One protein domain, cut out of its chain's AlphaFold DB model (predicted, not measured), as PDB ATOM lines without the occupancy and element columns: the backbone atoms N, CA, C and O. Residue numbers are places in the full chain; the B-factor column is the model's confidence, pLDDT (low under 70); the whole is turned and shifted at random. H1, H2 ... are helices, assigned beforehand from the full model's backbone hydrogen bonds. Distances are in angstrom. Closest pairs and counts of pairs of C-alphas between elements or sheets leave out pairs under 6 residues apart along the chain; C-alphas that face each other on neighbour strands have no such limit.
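What this domain is: This is residues 190 to 286 of the 331 residues of an uncharacterized protein of Heliocybe sulcata (UniProt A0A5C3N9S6). A long helix, H4, slants across H3 with its first half and sticks out as a free arm with residues 273 to 286; on the other side of H3 lies a helical hairpin of H1 and H2, which meets H3 loosely. The body is fairly compact, and the arm makes much of the length. The printed part has 97 residues with four named helices, in the order H1, H2, H3, H4, and no named strand; its class is all helix. The whole is loose, with a radius of gyration of the C-alphas of 16.0 A, and a rod spanning 57 by 26 by 25 A.

How they stand to each other: Start at H4, residues 257 to 286, which with residues 260 to 271 alone touches H3, residues 234 to 250. Their closest C-alphas, those of Ala 236 and Leu 268, are 5.2 A apart, and they run opposite ways at a steep tilt of 50 degrees. Move on to H2, residues 211 to 225: it is close to H3 but not clearly touching, the closest C-alphas being those of Phe 224 and Val 237, 6.7 A apart. H1, residues 191 to 208, and H2 form a hairpin; they touch, H1 with residues 198 to 206 alone, and run opposite ways at a shallow tilt of 7 degrees. Look there at the closest C-alphas, those of Phe 205 and Ile 214, 6.0 A apart. H1 and H4 are apart. In H1, H3 and H4 every O i to N i+4 pair is within hydrogen-bond range; in H2, 10 of 11 are.

Where its parts are: Find C-alpha 257 at (21.428, 3.116, 22.266); from there H4 runs 43.4 A to C-alpha 286 at (6.234, 43.725, 24.079). H1 begins at C-alpha 191, (24.798, 19.090, 36.494), and is 25.7 A long; H3 is 24.5 A and H2 20.7 A.

The domain as a whole: The two C-alphas farthest apart, those of Asp 210 and Ser 286, are 57.6 A from each other. The printed part has no cut and no long link. Mean pLDDT of the printed part is 95.5, and no printed residue is under 70.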
ATOM      1  N   THR A 190      21.052  20.426  39.399       97.56
ATOM      2  CA  THR A 190      22.167  20.936  38.597       97.56
ATOM      3  C   THR A 190      23.011  19.781  38.050       97.56
ATOM      4  O   THR A 190      22.902  18.635  38.485       97.56
ATOM      5  N   LYS A 191      23.896  20.080  37.098       96.88
ATOM      6  CA  LYS A 191      24.798  19.090  36.494       96.88
ATOM      7  C   LYS A 191      25.707  18.398  37.513       96.88
ATOM      8  O   LYS A 191      25.903  17.188  37.430       96.88
ATOM      9  N   ASP A 192      26.259  19.156  38.456       97.06
ATOM     10  CA  ASP A 192      27.156  18.614  39.483       97.06
ATOM     11  C   ASP A 192      26.365  17.771  40.488       97.06
ATOM     12  O   ASP A 192      26.734  16.640  40.790       97.06
ATOM     13  N   GLU A 193      25.203  18.284  40.894       96.50
ATOM     14  CA  GLU A 193      24.226  17.589  41.730       96.50
ATOM     15  C   GLU A 193      23.766  16.243  41.144       96.50
ATOM     16  O   GLU A 193      23.535  15.291  41.891       96.50
ATOM     17  N   PHE A 194      23.616  16.170  39.821       96.94
ATOM     18  CA  PHE A 194      23.256  14.954  39.098       96.94
ATOM     19  C   PHE A 194      24.397  13.935  39.077       96.94
ATOM     20  O   PHE A 194      24.157  12.750  39.278       96.94
ATOM     21  N   ARG A 195      25.648  14.381  38.900       96.62
ATOM     22  CA  ARG A 195      26.822  13.494  38.975       96.62
ATOM     23  C   ARG A 195      26.989  12.894  40.366       96.62
ATOM     24  O   ARG A 195      27.153  11.687  40.484       96.62
ATOM     25  N   GLU A 196      26.862  13.719  41.400       95.88
ATOM     26  CA  GLU A 196      26.891  13.251  42.788       95.88
ATOM     27  C   GLU A 196      25.762  12.244  43.068       95.88
ATOM     28  O   GLU A 196      25.989  11.215  43.704       95.88
ATOM     29  N   ALA A 197      24.558  12.494  42.536       95.19
ATOM     30  CA  ALA A 197      23.439  11.563  42.658       95.19
ATOM     31  C   ALA A 197      23.705  10.222  41.951       95.19
ATOM     32  O   ALA A 197      23.331   9.180  42.485       95.19
ATOM     33  N   ILE A 198      24.374  10.222  40.789       96.38
ATOM     34  CA  ILE A 198      24.801   8.990  40.100       96.38
ATOM     35  C   ILE A 198      25.774   8.196  40.975       96.38
ATOM     36  O   ILE A 198      25.572   6.999  41.174       96.38
ATOM     37  N   ASP A 199      26.793   8.851  41.532       95.44
ATOM     38  CA  ASP A 199      27.787   8.188  42.381       95.44
ATOM     39  C   ASP A 199      27.121   7.566  43.621       95.44
ATOM     40  O   ASP A 199      27.332   6.386  43.930       95.44
ATOM     41  N   GLY A 200      26.237   8.321  44.284       94.25
ATOM     42  CA  GLY A 200      25.435   7.835  45.407       94.25
ATOM     43  C   GLY A 200      24.533   6.656  45.024       94.25
ATOM     44  O   GLY A 200      24.477   5.653  45.743       94.25
ATOM     45  N   ALA A 201      23.880   6.724  43.861       93.19
ATOM     46  CA  ALA A 201      23.046   5.644  43.340       93.19
ATOM     47  C   ALA A 201      23.852   4.365  43.101       93.19
ATOM     48  O   ALA A 201      23.450   3.280  43.518       93.19
ATOM     49  N   MET A 202      25.010   4.492  42.452       94.69
ATOM     50  CA  MET A 202      25.869   3.363  42.116       94.69
ATOM     51  C   MET A 202      26.425   2.684  43.365       94.69
ATOM     52  O   MET A 202      26.479   1.455  43.406       94.69
ATOM     53  N   MET A 203      26.751   3.440  44.420       93.50
ATOM     54  CA  MET A 203      27.123   2.863  45.718       93.50
ATOM     55  C   MET A 203      26.003   1.994  46.304       93.50
ATOM     56  O   MET A 203      26.252   0.886  46.785       93.50
ATOM     57  N   VAL A 204      24.760   2.471  46.240       90.38
ATOM     58  CA  VAL A 204      23.588   1.723  46.710       90.38
ATOM     59  C   VAL A 204      23.349   0.482  45.848       90.38
ATOM     60  O   VAL A 204      23.141  -0.615  46.374       90.38
ATOM     61  N   PHE A 205      23.418   0.618  44.524       90.31
ATOM     62  CA  PHE A 205      23.230  -0.497  43.596       90.31
ATOM     63  C   PHE A 205      24.314  -1.559  43.745       90.31
ATOM     64  O   PHE A 205      24.000  -2.743  43.667       90.31
ATOM     65  N   ALA A 206      25.552  -1.168  44.046       92.00
ATOM     66  CA  ALA A 206      26.630  -2.101  44.353       92.00
ATOM     67  C   ALA A 206      26.367  -2.923  45.628       92.00
ATOM     68  O   ALA A 206      26.761  -4.085  45.706       92.00
ATOM     69  N   ALA A 207      25.677  -2.350  46.619       91.12
ATOM     70  CA  ALA A 207      25.334  -3.050  47.857       91.12
ATOM     71  C   ALA A 207      24.127  -3.999  47.712       91.12
ATOM     72  O   ALA A 207      24.043  -5.020  48.410       91.12
ATOM     73  N   LEU A 208      23.173  -3.654  46.840       87.69
ATOM     74  CA  LEU A 208      21.878  -4.339  46.724       87.69
ATOM     75  C   LEU A 208      21.768  -5.272  45.511       87.69
ATOM     76  O   LEU A 208      21.107  -6.309  45.602       87.69
ATOM     77  N   GLY A 209      22.373  -4.896  44.387       90.12
ATOM     78  CA  GLY A 209      22.222  -5.550  43.091       90.12
ATOM     79  C   GLY A 209      23.278  -6.614  42.806       90.12
ATOM     80  O   GLY A 209      24.315  -6.702  43.461       90.12
ATOM     81  N   ASP A 210      23.008  -7.435  41.793       93.56
ATOM     82  CA  ASP A 210      24.021  -8.300  41.190       93.56
ATOM     83  C   ASP A 210      24.860  -7.540  40.142       93.56
ATOM     84  O   ASP A 210      24.559  -6.405  39.765       93.56
ATOM     85  N   ALA A 211      25.916  -8.180  39.632       94.31
ATOM     86  CA  ALA A 211      26.800  -7.574  38.637       94.31
ATOM     87  C   ALA A 211      26.072  -7.157  37.343       94.31
ATOM     88  O   ALA A 211      26.466  -6.186  36.700       94.31
ATOM     89  N   SER A 212      25.005  -7.866  36.957       92.31
ATOM     90  CA  SER A 212      24.230  -7.552  35.753       92.31
ATOM     91  C   SER A 212      23.336  -6.323  35.946       92.31
ATOM     92  O   SER A 212      23.156  -5.535  35.017       92.31
ATOM     93  N   TYR A 213      22.811  -6.139  37.158       90.12
ATOM     94  CA  TYR A 213      22.034  -4.979  37.569       90.12
ATOM     95  C   TYR A 213      22.914  -3.729  37.634       90.12
ATOM     96  O   TYR A 213      22.566  -2.710  37.044       90.12
ATOM     97  N   ILE A 214      24.082  -3.832  38.277       94.12
ATOM     98  CA  ILE A 214      25.049  -2.729  38.389       94.12
ATOM     99  C   ILE A 214      25.507  -2.289  36.998       94.12
ATOM    100  O   ILE A 214      25.424  -1.109  36.669       94.12
ATOM    101  N   ARG A 215      25.920  -3.240  36.149       94.88
ATOM    102  CA  ARG A 215      26.390  -2.943  34.791       94.88
ATOM    103  C   ARG A 215      25.336  -2.234  33.941       94.88
ATOM    104  O   ARG A 215      25.671  -1.359  33.162       94.88
ATOM    105  N   ARG A 216      24.060  -2.584  34.100       94.38
ATOM    106  CA  ARG A 216      22.966  -1.950  33.351       94.38
ATOM    107  C   ARG A 216      22.831  -0.462  33.668       94.38
ATOM    108  O   ARG A 216      22.617   0.331  32.757       94.38
ATOM    109  N   TRP A 217      22.930  -0.104  34.945       95.44
ATOM    110  CA  TRP A 217      22.872   1.291  35.380       95.44
ATOM    111  C   TRP A 217      24.152   2.055  35.047       95.44
ATOM    112  O   TRP A 217      24.080   3.218  34.656       95.44
ATOM    113  N   ASP A 218      25.299   1.377  35.100       96.38
ATOM    114  CA  ASP A 218      26.566   1.914  34.604       96.38
ATOM    115  C   ASP A 218      26.476   2.263  33.108       96.38
ATOM    116  O   ASP A 218      26.766   3.396  32.727       96.38
ATOM    117  N   ASP A 219      25.974   1.345  32.271       96.56
ATOM    118  CA  ASP A 219      25.751   1.571  30.835       96.56
ATOM    119  C   ASP A 219      24.767   2.741  30.595       96.56
ATOM    120  O   ASP A 219      25.021   3.607  29.752       96.56
ATOM    121  N   HIS A 220      23.671   2.806  31.367       97.12
ATOM    122  CA  HIS A 220      22.661   3.871  31.301       97.12
ATOM    123  C   HIS A 220      23.261   5.267  31.537       97.12
ATOM    124  O   HIS A 220      23.108   6.154  30.695       97.12
ATOM    125  N   TRP A 221      23.972   5.474  32.650       97.38
ATOM    126  CA  TRP A 221      24.548   6.785  32.969       97.38
ATOM    127  C   TRP A 221      25.794   7.106  32.148       97.38
ATOM    128  O   TRP A 221      25.976   8.256  31.743       97.38
ATOM    129  N   THR A 222      26.607   6.103  31.812       97.56
ATOM    130  CA  THR A 222      27.755   6.270  30.910       97.56
ATOM    131  C   THR A 222      27.317   6.806  29.551       97.56
ATOM    132  O   THR A 222      27.994   7.665  28.985       97.56
ATOM    133  N   TRP A 223      26.169   6.360  29.030       98.12
ATOM    134  CA  TRP A 223      25.625   6.889  27.781       98.12
ATOM    135  C   TRP A 223      25.359   8.399  27.858       98.12
ATOM    136  O   TRP A 223      25.837   9.140  27.002       98.12
ATOM    137  N   PHE A 224      24.678   8.869  28.909       98.12
ATOM    138  CA  PHE A 224      24.396  10.297  29.096       98.12
ATOM    139  C   PHE A 224      25.664  11.131  29.277       98.12
ATOM    140  O   PHE A 224      25.802  12.191  28.667       98.12
ATOM    141  N   LEU A 225      26.603  10.656  30.099       97.00
ATOM    142  CA  LEU A 225      27.841  11.376  30.401       97.00
ATOM    143  C   LEU A 225      28.773  11.501  29.186       97.00
ATOM    144  O   LEU A 225      29.594  12.420  29.155       97.00
ATOM    145  N   ASN A 226      28.631  10.614  28.198       97.88
ATOM    146  CA  ASN A 226      29.399  10.623  26.953       97.88
ATOM    147  C   ASN A 226      28.726  11.401  25.809       97.88
ATOM    148  O   ASN A 226      29.288  11.461  24.712       97.88
ATOM    149  N   LEU A 227      27.554  12.009  26.026       97.31
ATOM    150  CA  LEU A 227      26.948  12.880  25.021       97.31
ATOM    151  C   LEU A 227      27.843  14.111  24.780       97.31
ATOM    152  O   LEU A 227      28.234  14.784  25.740       97.31
ATOM    153  N   PRO A 228      28.161  14.454  23.517       96.62
ATOM    154  CA  PRO A 228      29.069  15.561  23.199       96.62
ATOM    155  C   PRO A 228      28.536  16.923  23.669       96.62
ATOM    156  O   PRO A 228      29.306  17.840  23.937       96.62
ATOM    157  N   ASP A 229      27.218  17.041  23.789       96.00
ATOM    158  CA  ASP A 229      26.458  18.222  24.177       96.00
ATOM    159  C   ASP A 229      25.859  18.106  25.592       96.00
ATOM    160  O   ASP A 229      24.972  18.883  25.948       96.00
ATOM    161  N   PHE A 230      26.365  17.185  26.430       96.88
ATOM    162  CA  PHE A 230      25.873  16.958  27.800       96.88
ATOM    163  C   PHE A 230      25.776  18.249  28.628       96.88
ATOM    164  O   PHE A 230      24.862  18.412  29.430       96.88
ATOM    165  N   GLY A 231      26.727  19.175  28.454       96.25
ATOM    166  CA  GLY A 231      26.721  20.459  29.158       96.25
ATOM    167  C   GLY A 231      25.643  21.425  28.668       96.25
ATOM    168  O   GLY A 231      24.949  22.019  29.486       96.25
ATOM    169  N   ASP A 232      25.500  21.566  27.352       97.12
ATOM    170  CA  ASP A 232      24.622  22.568  26.736       97.12
ATOM    171  C   ASP A 232      23.143  22.160  26.792       97.12
ATOM    172  O   ASP A 232      22.252  23.010  26.869       97.12
ATOM    173  N   ASN A 233      22.887  20.851  26.777       97.31
ATOM    174  CA  ASN A 233      21.553  20.261  26.725       97.31
ATOM    175  C   ASN A 233      21.208  19.479  28.000       97.31
ATOM    176  O   ASN A 233      20.398  18.550  27.962       97.31
ATOM    177  N   PHE A 234      21.788  19.868  29.139       98.19
ATOM    178  CA  PHE A 234      21.611  19.165  30.408       98.19
ATOM    179  C   PHE A 234      20.135  19.010  30.823       98.19
ATOM    180  O   PHE A 234      19.739  17.927  31.241       98.19
ATOM    181  N   ASP A 235      19.290  20.028  30.616       98.00
ATOM    182  CA  ASP A 235      17.845  19.933  30.895       98.00
ATOM    183  C   ASP A 235      17.181  18.770  30.128       98.00
ATOM    184  O   ASP A 235      16.318  18.068  30.656       98.00
ATOM    185  N   ALA A 236      17.591  18.549  28.872       98.12
ATOM    186  CA  ALA A 236      17.076  17.468  28.032       98.12
ATOM    187  C   ALA A 236      17.582  16.106  28.512       98.12
ATOM    188  O   ALA A 236      16.829  15.133  28.520       98.12
ATOM    189  N   VAL A 237      18.853  16.055  28.921       98.31
ATOM    190  CA  VAL A 237      19.485  14.866  29.495       98.31
ATOM    191  C   VAL A 237      18.764  14.441  30.769       98.31
ATOM    192  O   VAL A 237      18.322  13.301  30.851       98.31
ATOM    193  N   LEU A 238      18.570  15.361  31.715       98.31
ATOM    194  CA  LEU A 238      17.909  15.090  32.990       98.31
ATOM    195  C   LEU A 238      16.458  14.628  32.793       98.31
ATOM    196  O   LEU A 238      16.038  13.629  33.370       98.31
ATOM    197  N   ALA A 239      15.701  15.301  31.920       98.19
ATOM    198  CA  ALA A 239      14.331  14.895  31.607       98.19
ATOM    199  C   ALA A 239      14.256  13.501  30.952       98.19
ATOM    200  O   ALA A 239      13.313  12.750  31.201       98.19
ATOM    201  N   CYS A 240      15.234  13.160  30.107       98.31
ATOM    202  CA  CYS A 240      15.329  11.849  29.468       98.31
ATOM    203  C   CYS A 240      15.715  10.751  30.474       98.31
ATOM    204  O   CYS A 240      15.090   9.694  30.480       98.31
ATOM    205  N   ASP A 241      16.691  11.008  31.350       98.25
ATOM    206  CA  ASP A 241      17.113  10.099  32.426       98.25
ATOM    207  C   ASP A 241      15.942   9.749  33.353       98.25
ATOM    208  O   ASP A 241      15.664   8.568  33.568       98.25
ATOM    209  N   ILE A 242      15.196  10.758  33.820       97.25
ATOM    210  CA  ILE A 242      14.003  10.565  34.655       97.25
ATOM    211  C   ILE A 242      12.988   9.670  33.929       97.25
ATOM    212  O   ILE A 242      12.542   8.667  34.490       97.25
ATOM    213  N   GLU A 243      12.641   9.979  32.672       97.12
ATOM    214  CA  GLU A 243      11.677   9.173  31.909       97.12
ATOM    215  C   GLU A 243      12.147   7.725  31.743       97.12
ATOM    216  O   GLU A 243      11.377   6.807  32.016       97.12
ATOM    217  N   LEU A 244      13.400   7.508  31.341       96.81
ATOM    218  CA  LEU A 244      13.944   6.167  31.131       96.81
ATOM    219  C   LEU A 244      14.021   5.367  32.436       96.81
ATOM    220  O   LEU A 244      13.734   4.170  32.429       96.81
ATOM    221  N   ARG A 245      14.345   6.005  33.570       96.00
ATOM    222  CA  ARG A 245      14.294   5.361  34.893       96.00
ATOM    223  C   ARG A 245      12.874   4.972  35.283       96.00
ATOM    224  O   ARG A 245      12.671   3.882  35.818       96.00
ATOM    225  N   HIS A 246      11.889   5.823  35.006       94.56
ATOM    226  CA  HIS A 246      10.480   5.498  35.229       94.56
ATOM    227  C   HIS A 246       9.993   4.365  34.319       94.56
ATOM    228  O   HIS A 246       9.378   3.423  34.815       94.56
ATOM    229  N   GLU A 247      10.306   4.420  33.024       94.50
ATOM    230  CA  GLU A 247       9.982   3.376  32.042       94.50
ATOM    231  C   GLU A 247      10.610   2.038  32.439       94.50
ATOM    232  O   GLU A 247       9.970   0.996  32.358       94.50
ATOM    233  N   TYR A 248      11.839   2.060  32.950       92.00
ATOM    234  CA  TYR A 248      12.517   0.857  33.406       92.00
ATOM    235  C   TYR A 248      11.857   0.235  34.647       92.00
ATOM    236  O   TYR A 248      11.774  -0.987  34.753       92.00
ATOM    237  N   ARG A 249      11.383   1.060  35.592       87.69
ATOM    238  CA  ARG A 249      10.667   0.580  36.791       87.69
ATOM    239  C   ARG A 249       9.347  -0.101  36.440       87.69
ATOM    240  O   ARG A 249       8.951  -1.030  37.136       87.69
ATOM    241  N   THR A 250       8.664   0.371  35.400       90.88
ATOM    242  CA  THR A 250       7.393  -0.213  34.954       90.88
ATOM    243  C   THR A 250       7.606  -1.403  34.023       90.88
ATOM    244  O   THR A 250       6.858  -2.373  34.093       90.88
ATOM    245  N   SER A 251       8.633  -1.352  33.174       91.38
ATOM    246  CA  SER A 251       8.963  -2.388  32.201       91.38
ATOM    247  C   SER A 251      10.484  -2.537  32.082       91.38
ATOM    248  O   SER A 251      11.121  -1.816  31.308       91.38
ATOM    249  N   PRO A 252      11.103  -3.466  32.832       89.62
ATOM    250  CA  PRO A 252      12.546  -3.660  32.784       89.62
ATOM    251  C   PRO A 252      13.027  -4.010  31.371       89.62
ATOM    252  O   PRO A 252      12.706  -5.066  30.826       89.62
ATOM    253  N   PHE A 253      13.853  -3.143  30.788       89.12
ATOM    254  CA  PHE A 253      14.428  -3.328  29.456       89.12
ATOM    255  C   PHE A 253      15.960  -3.420  29.503       89.12
ATOM    256  O   PHE A 253      16.612  -3.019  30.471       89.12
ATOM    257  N   LYS A 254      16.556  -3.982  28.446       91.56
ATOM    258  CA  LYS A 254      18.013  -3.962  28.245       91.56
ATOM    259  C   LYS A 254      18.415  -2.636  27.616       91.56
ATOM    260  O   LYS A 254      17.686  -2.122  26.777       91.56
ATOM    261  N   PHE A 255      19.578  -2.120  28.003       93.19
ATOM    262  CA  PHE A 255      20.140  -0.918  27.401       93.19
ATOM    263  C   PHE A 255      20.172  -1.035  25.866       93.19
ATOM    264  O   PHE A 255      20.695  -2.011  25.326       93.19
ATOM    265  N   ASP A 256      19.598  -0.038  25.193       95.44
ATOM    266  CA  ASP A 256      19.553   0.080  23.738       95.44
ATOM    267  C   ASP A 256      19.879   1.531  23.338       95.44
ATOM    268  O   ASP A 256      19.064   2.432  23.572       95.44
ATOM    269  N   PRO A 257      21.042   1.782  22.709       95.31
ATOM    270  CA  PRO A 257      21.428   3.116  22.266       95.31
ATOM    271  C   PRO A 257      20.416   3.784  21.329       95.31
ATOM    272  O   PRO A 257      20.325   5.013  21.318       95.31
ATOM    273  N   ILE A 258      19.674   3.020  20.519       96.88
ATOM    274  CA  ILE A 258      18.710   3.579  19.560       96.88
ATOM    275  C   ILE A 258      17.496   4.132  20.308       96.88
ATOM    276  O   ILE A 258      17.074   5.263  20.045       96.88
ATOM    277  N   HIS A 259      16.975   3.373  21.275       97.12
ATOM    278  CA  HIS A 259      15.900   3.826  22.160       97.12
ATOM    279  C   HIS A 259      16.292   5.105  22.909       97.12
ATOM    280  O   HIS A 259      15.553   6.088  22.885       97.12
ATOM    281  N   TYR A 260      17.497   5.142  23.482       98.00
ATOM    282  CA  TYR A 260      17.987   6.295  24.248       98.00
ATOM    283  C   TYR A 260      18.143   7.536  23.373       98.00
ATOM    284  O   TYR A 260      17.639   8.600  23.728       98.00
ATOM    285  N   ASN A 261      18.768   7.400  22.200       97.75
ATOM    286  CA  ASN A 261      18.883   8.497  21.237       97.75
ATOM    287  C   ASN A 261      17.506   9.031  20.828       97.75
ATOM    288  O   ASN A 261      17.300  10.244  20.777       97.75
ATOM    289  N   THR A 262      16.555   8.133  20.567       98.00
ATOM    290  CA  THR A 262      15.187   8.502  20.182       98.00
ATOM    291  C   THR A 262      14.507   9.319  21.281       98.00
ATOM    292  O   THR A 262      13.982  10.404  21.016       98.00
ATOM    293  N   ARG A 263      14.561   8.838  22.530       98.12
ATOM    294  CA  ARG A 263      13.990   9.529  23.696       98.12
ATOM    295  C   ARG A 263      14.669  10.872  23.954       98.12
ATOM    296  O   ARG A 263      13.982  11.880  24.116       98.12
ATOM    297  N   TYR A 264      15.996  10.912  23.899       98.38
ATOM    298  CA  TYR A 264      16.777  12.131  24.092       98.38
ATOM    299  C   TYR A 264      16.444  13.205  23.054       98.38
ATOM    300  O   TYR A 264      16.117  14.335  23.417       98.38
ATOM    301  N   HIS A 265      16.446  12.860  21.764       98.06
ATOM    302  CA  HIS A 265      16.103  13.814  20.710       98.06
ATOM    303  C   HIS A 265      14.652  14.297  20.799       98.06
ATOM    304  O   HIS A 265      14.394  15.466  20.508       98.06
ATOM    305  N   SER A 266      13.722  13.450  21.256       98.31
ATOM    306  CA  SER A 266      12.353  13.882  21.557       98.31
ATOM    307  C   SER A 266      12.336  14.962  22.645       98.31
ATOM    308  O   SER A 266      11.761  16.026  22.429       98.31
ATOM    309  N   LYS A 267      13.025  14.747  23.777       98.12
ATOM    310  CA  LYS A 267      13.111  15.749  24.858       98.12
ATOM    311  C   LYS A 267      13.787  17.035  24.422       98.12
ATOM    312  O   LYS A 267      13.352  18.126  24.793       98.12
ATOM    313  N   LEU A 268      14.830  16.919  23.609       97.69
ATOM    314  CA  LEU A 268      15.521  18.073  23.058       97.69
ATOM    315  C   LEU A 268      14.584  18.914  22.178       97.69
ATOM    316  O   LEU A 268      14.552  20.138  22.313       97.69
ATOM    317  N   ALA A 269      13.790  18.270  21.316       97.88
ATOM    318  CA  ALA A 269      12.801  18.946  20.480       97.88
ATOM    319  C   ALA A 269      11.700  19.624  21.317       97.88
ATOM    320  O   ALA A 269      11.358  20.779  21.052       97.88
ATOM    321  N   ASP A 270      11.200  18.956  22.361       97.50
ATOM    322  CA  ASP A 270      10.191  19.512  23.273       97.50
ATOM    323  C   ASP A 270      10.693  20.785  23.969       97.50
ATOM    324  O   ASP A 270       9.991  21.802  24.015       97.50
ATOM    325  N   LEU A 271      11.936  20.769  24.458       95.38
ATOM    326  CA  LEU A 271      12.558  21.931  25.097       95.38
ATOM    327  C   LEU A 271      12.785  23.080  24.114       95.38
ATOM    328  O   LEU A 271      12.527  24.239  24.447       95.38
ATOM    329  N   GLN A 272      13.228  22.785  22.891       96.75
ATOM    330  CA  GLN A 272      13.368  23.799  21.844       96.75
ATOM    331  C   GLN A 272      12.017  24.441  21.510       96.75
ATOM    332  O   GLN A 272      11.915  25.669  21.447       96.75
ATOM    333  N   LEU A 273      10.963  23.632  21.378       97.69
ATOM    334  CA  LEU A 273       9.608  24.115  21.136       97.69
ATOM    335  C   LEU A 273       9.090  24.967  22.303       97.69
ATOM    336  O   LEU A 273       8.484  26.017  22.078       97.69
ATOM    337  N   ALA A 274       9.347  24.560  23.549       96.25
ATOM    338  CA  ALA A 274       8.976  25.326  24.736       96.25
ATOM    339  C   ALA A 274       9.682  26.692  24.780       96.25
ATOM    340  O   ALA A 274       9.025  27.715  25.000       96.25
ATOM    341  N   ARG A 275      10.991  26.726  24.487       95.75
ATOM    342  CA  ARG A 275      11.782  27.966  24.393       95.75
ATOM    343  C   ARG A 275      11.254  28.888  23.290       95.75
ATOM    344  O   ARG A 275      11.086  30.083  23.527       95.75
ATOM    345  N   MET A 276      10.926  28.347  22.114       97.38
ATOM    346  CA  MET A 276      10.335  29.124  21.017       97.38
ATOM    347  C   MET A 276       8.976  29.726  21.395       97.38
ATOM    348  O   MET A 276       8.774  30.926  21.219       97.38
ATOM    349  N   LYS A 277       8.072  28.934  21.988       97.25
ATOM    350  CA  LYS A 277       6.764  29.420  22.465       97.25
ATOM    351  C   LYS A 277       6.906  30.512  23.527       97.25
ATOM    352  O   LYS A 277       6.098  31.436  23.586       97.25
ATOM    353  N   GLN A 278       7.915  30.419  24.391       96.81
ATOM    354  CA  GLN A 278       8.185  31.453  25.388       96.81
ATOM    355  C   GLN A 278       8.691  32.749  24.752       96.81
ATOM    356  O   GLN A 278       8.237  33.828  25.130       96.81
ATOM    357  N   LEU A 279       9.582  32.650  23.764       96.25
ATOM    358  CA  LEU A 279      10.057  33.809  23.013       96.25
ATOM    359  C   LEU A 279       8.905  34.525  22.293       96.25
ATOM    360  O   LEU A 279       8.808  35.748  22.369       96.25
ATOM    361  N   GLU A 280       8.010  33.768  21.657       96.88
ATOM    362  CA  GLU A 280       6.818  34.303  20.991       96.88
ATOM    363  C   GLU A 280       5.916  35.061  21.972       96.88
ATOM    364  O   GLU A 280       5.574  36.219  21.726       96.88
ATOM    365  N   ARG A 281       5.613  34.466  23.136       95.88
ATOM    366  CA  ARG A 281       4.843  35.146  24.191       95.88
ATOM    367  C   ARG A 281       5.496  36.460  24.614       95.88
ATOM    368  O   ARG A 281       4.811  37.476  24.697       95.88
ATOM    369  N   ASN A 282       6.813  36.464  24.815       94.69
ATOM    370  CA  ASN A 282       7.549  37.668  25.203       94.69
ATOM    371  C   ASN A 282       7.486  38.760  24.118       94.69
ATOM    372  O   ASN A 282       7.337  39.942  24.437       94.69
ATOM    373  N   MET A 283       7.554  38.382  22.836       95.12
ATOM    374  CA  MET A 283       7.413  39.318  21.714       95.12
ATOM    375  C   MET A 283       5.998  39.900  21.619       95.12
ATOM    376  O   MET A 283       5.848  41.114  21.472       95.12
ATOM    377  N   CYS A 284       4.961  39.070  21.765       92.19
ATOM    378  CA  CYS A 284       3.569  39.524  21.786       92.19
ATOM    379  C   CYS A 284       3.303  40.495  22.948       92.19
ATOM    380  O   CYS A 284       2.693  41.548  22.744       92.19
ATOM    381  N   SER A 285       3.818  40.200  24.146       92.31
ATOM    382  CA  SER A 285       3.699  41.089  25.309       92.31
ATOM    383  C   SER A 285       4.399  42.437  25.103       92.31
ATOM    384  O   SER A 285       3.894  43.461  25.559       92.31
ATOM    385  N   SER A 286       5.521  42.474  24.376       88.88
ATOM    386  CA  SER A 286       6.234  43.725  24.079       88.88
ATOM    387  C   SER A 286       5.489  44.639  23.096       88.88
ATOM    388  O   SER A 286       5.692  45.852  23.138       88.88
TER     389      SER A 286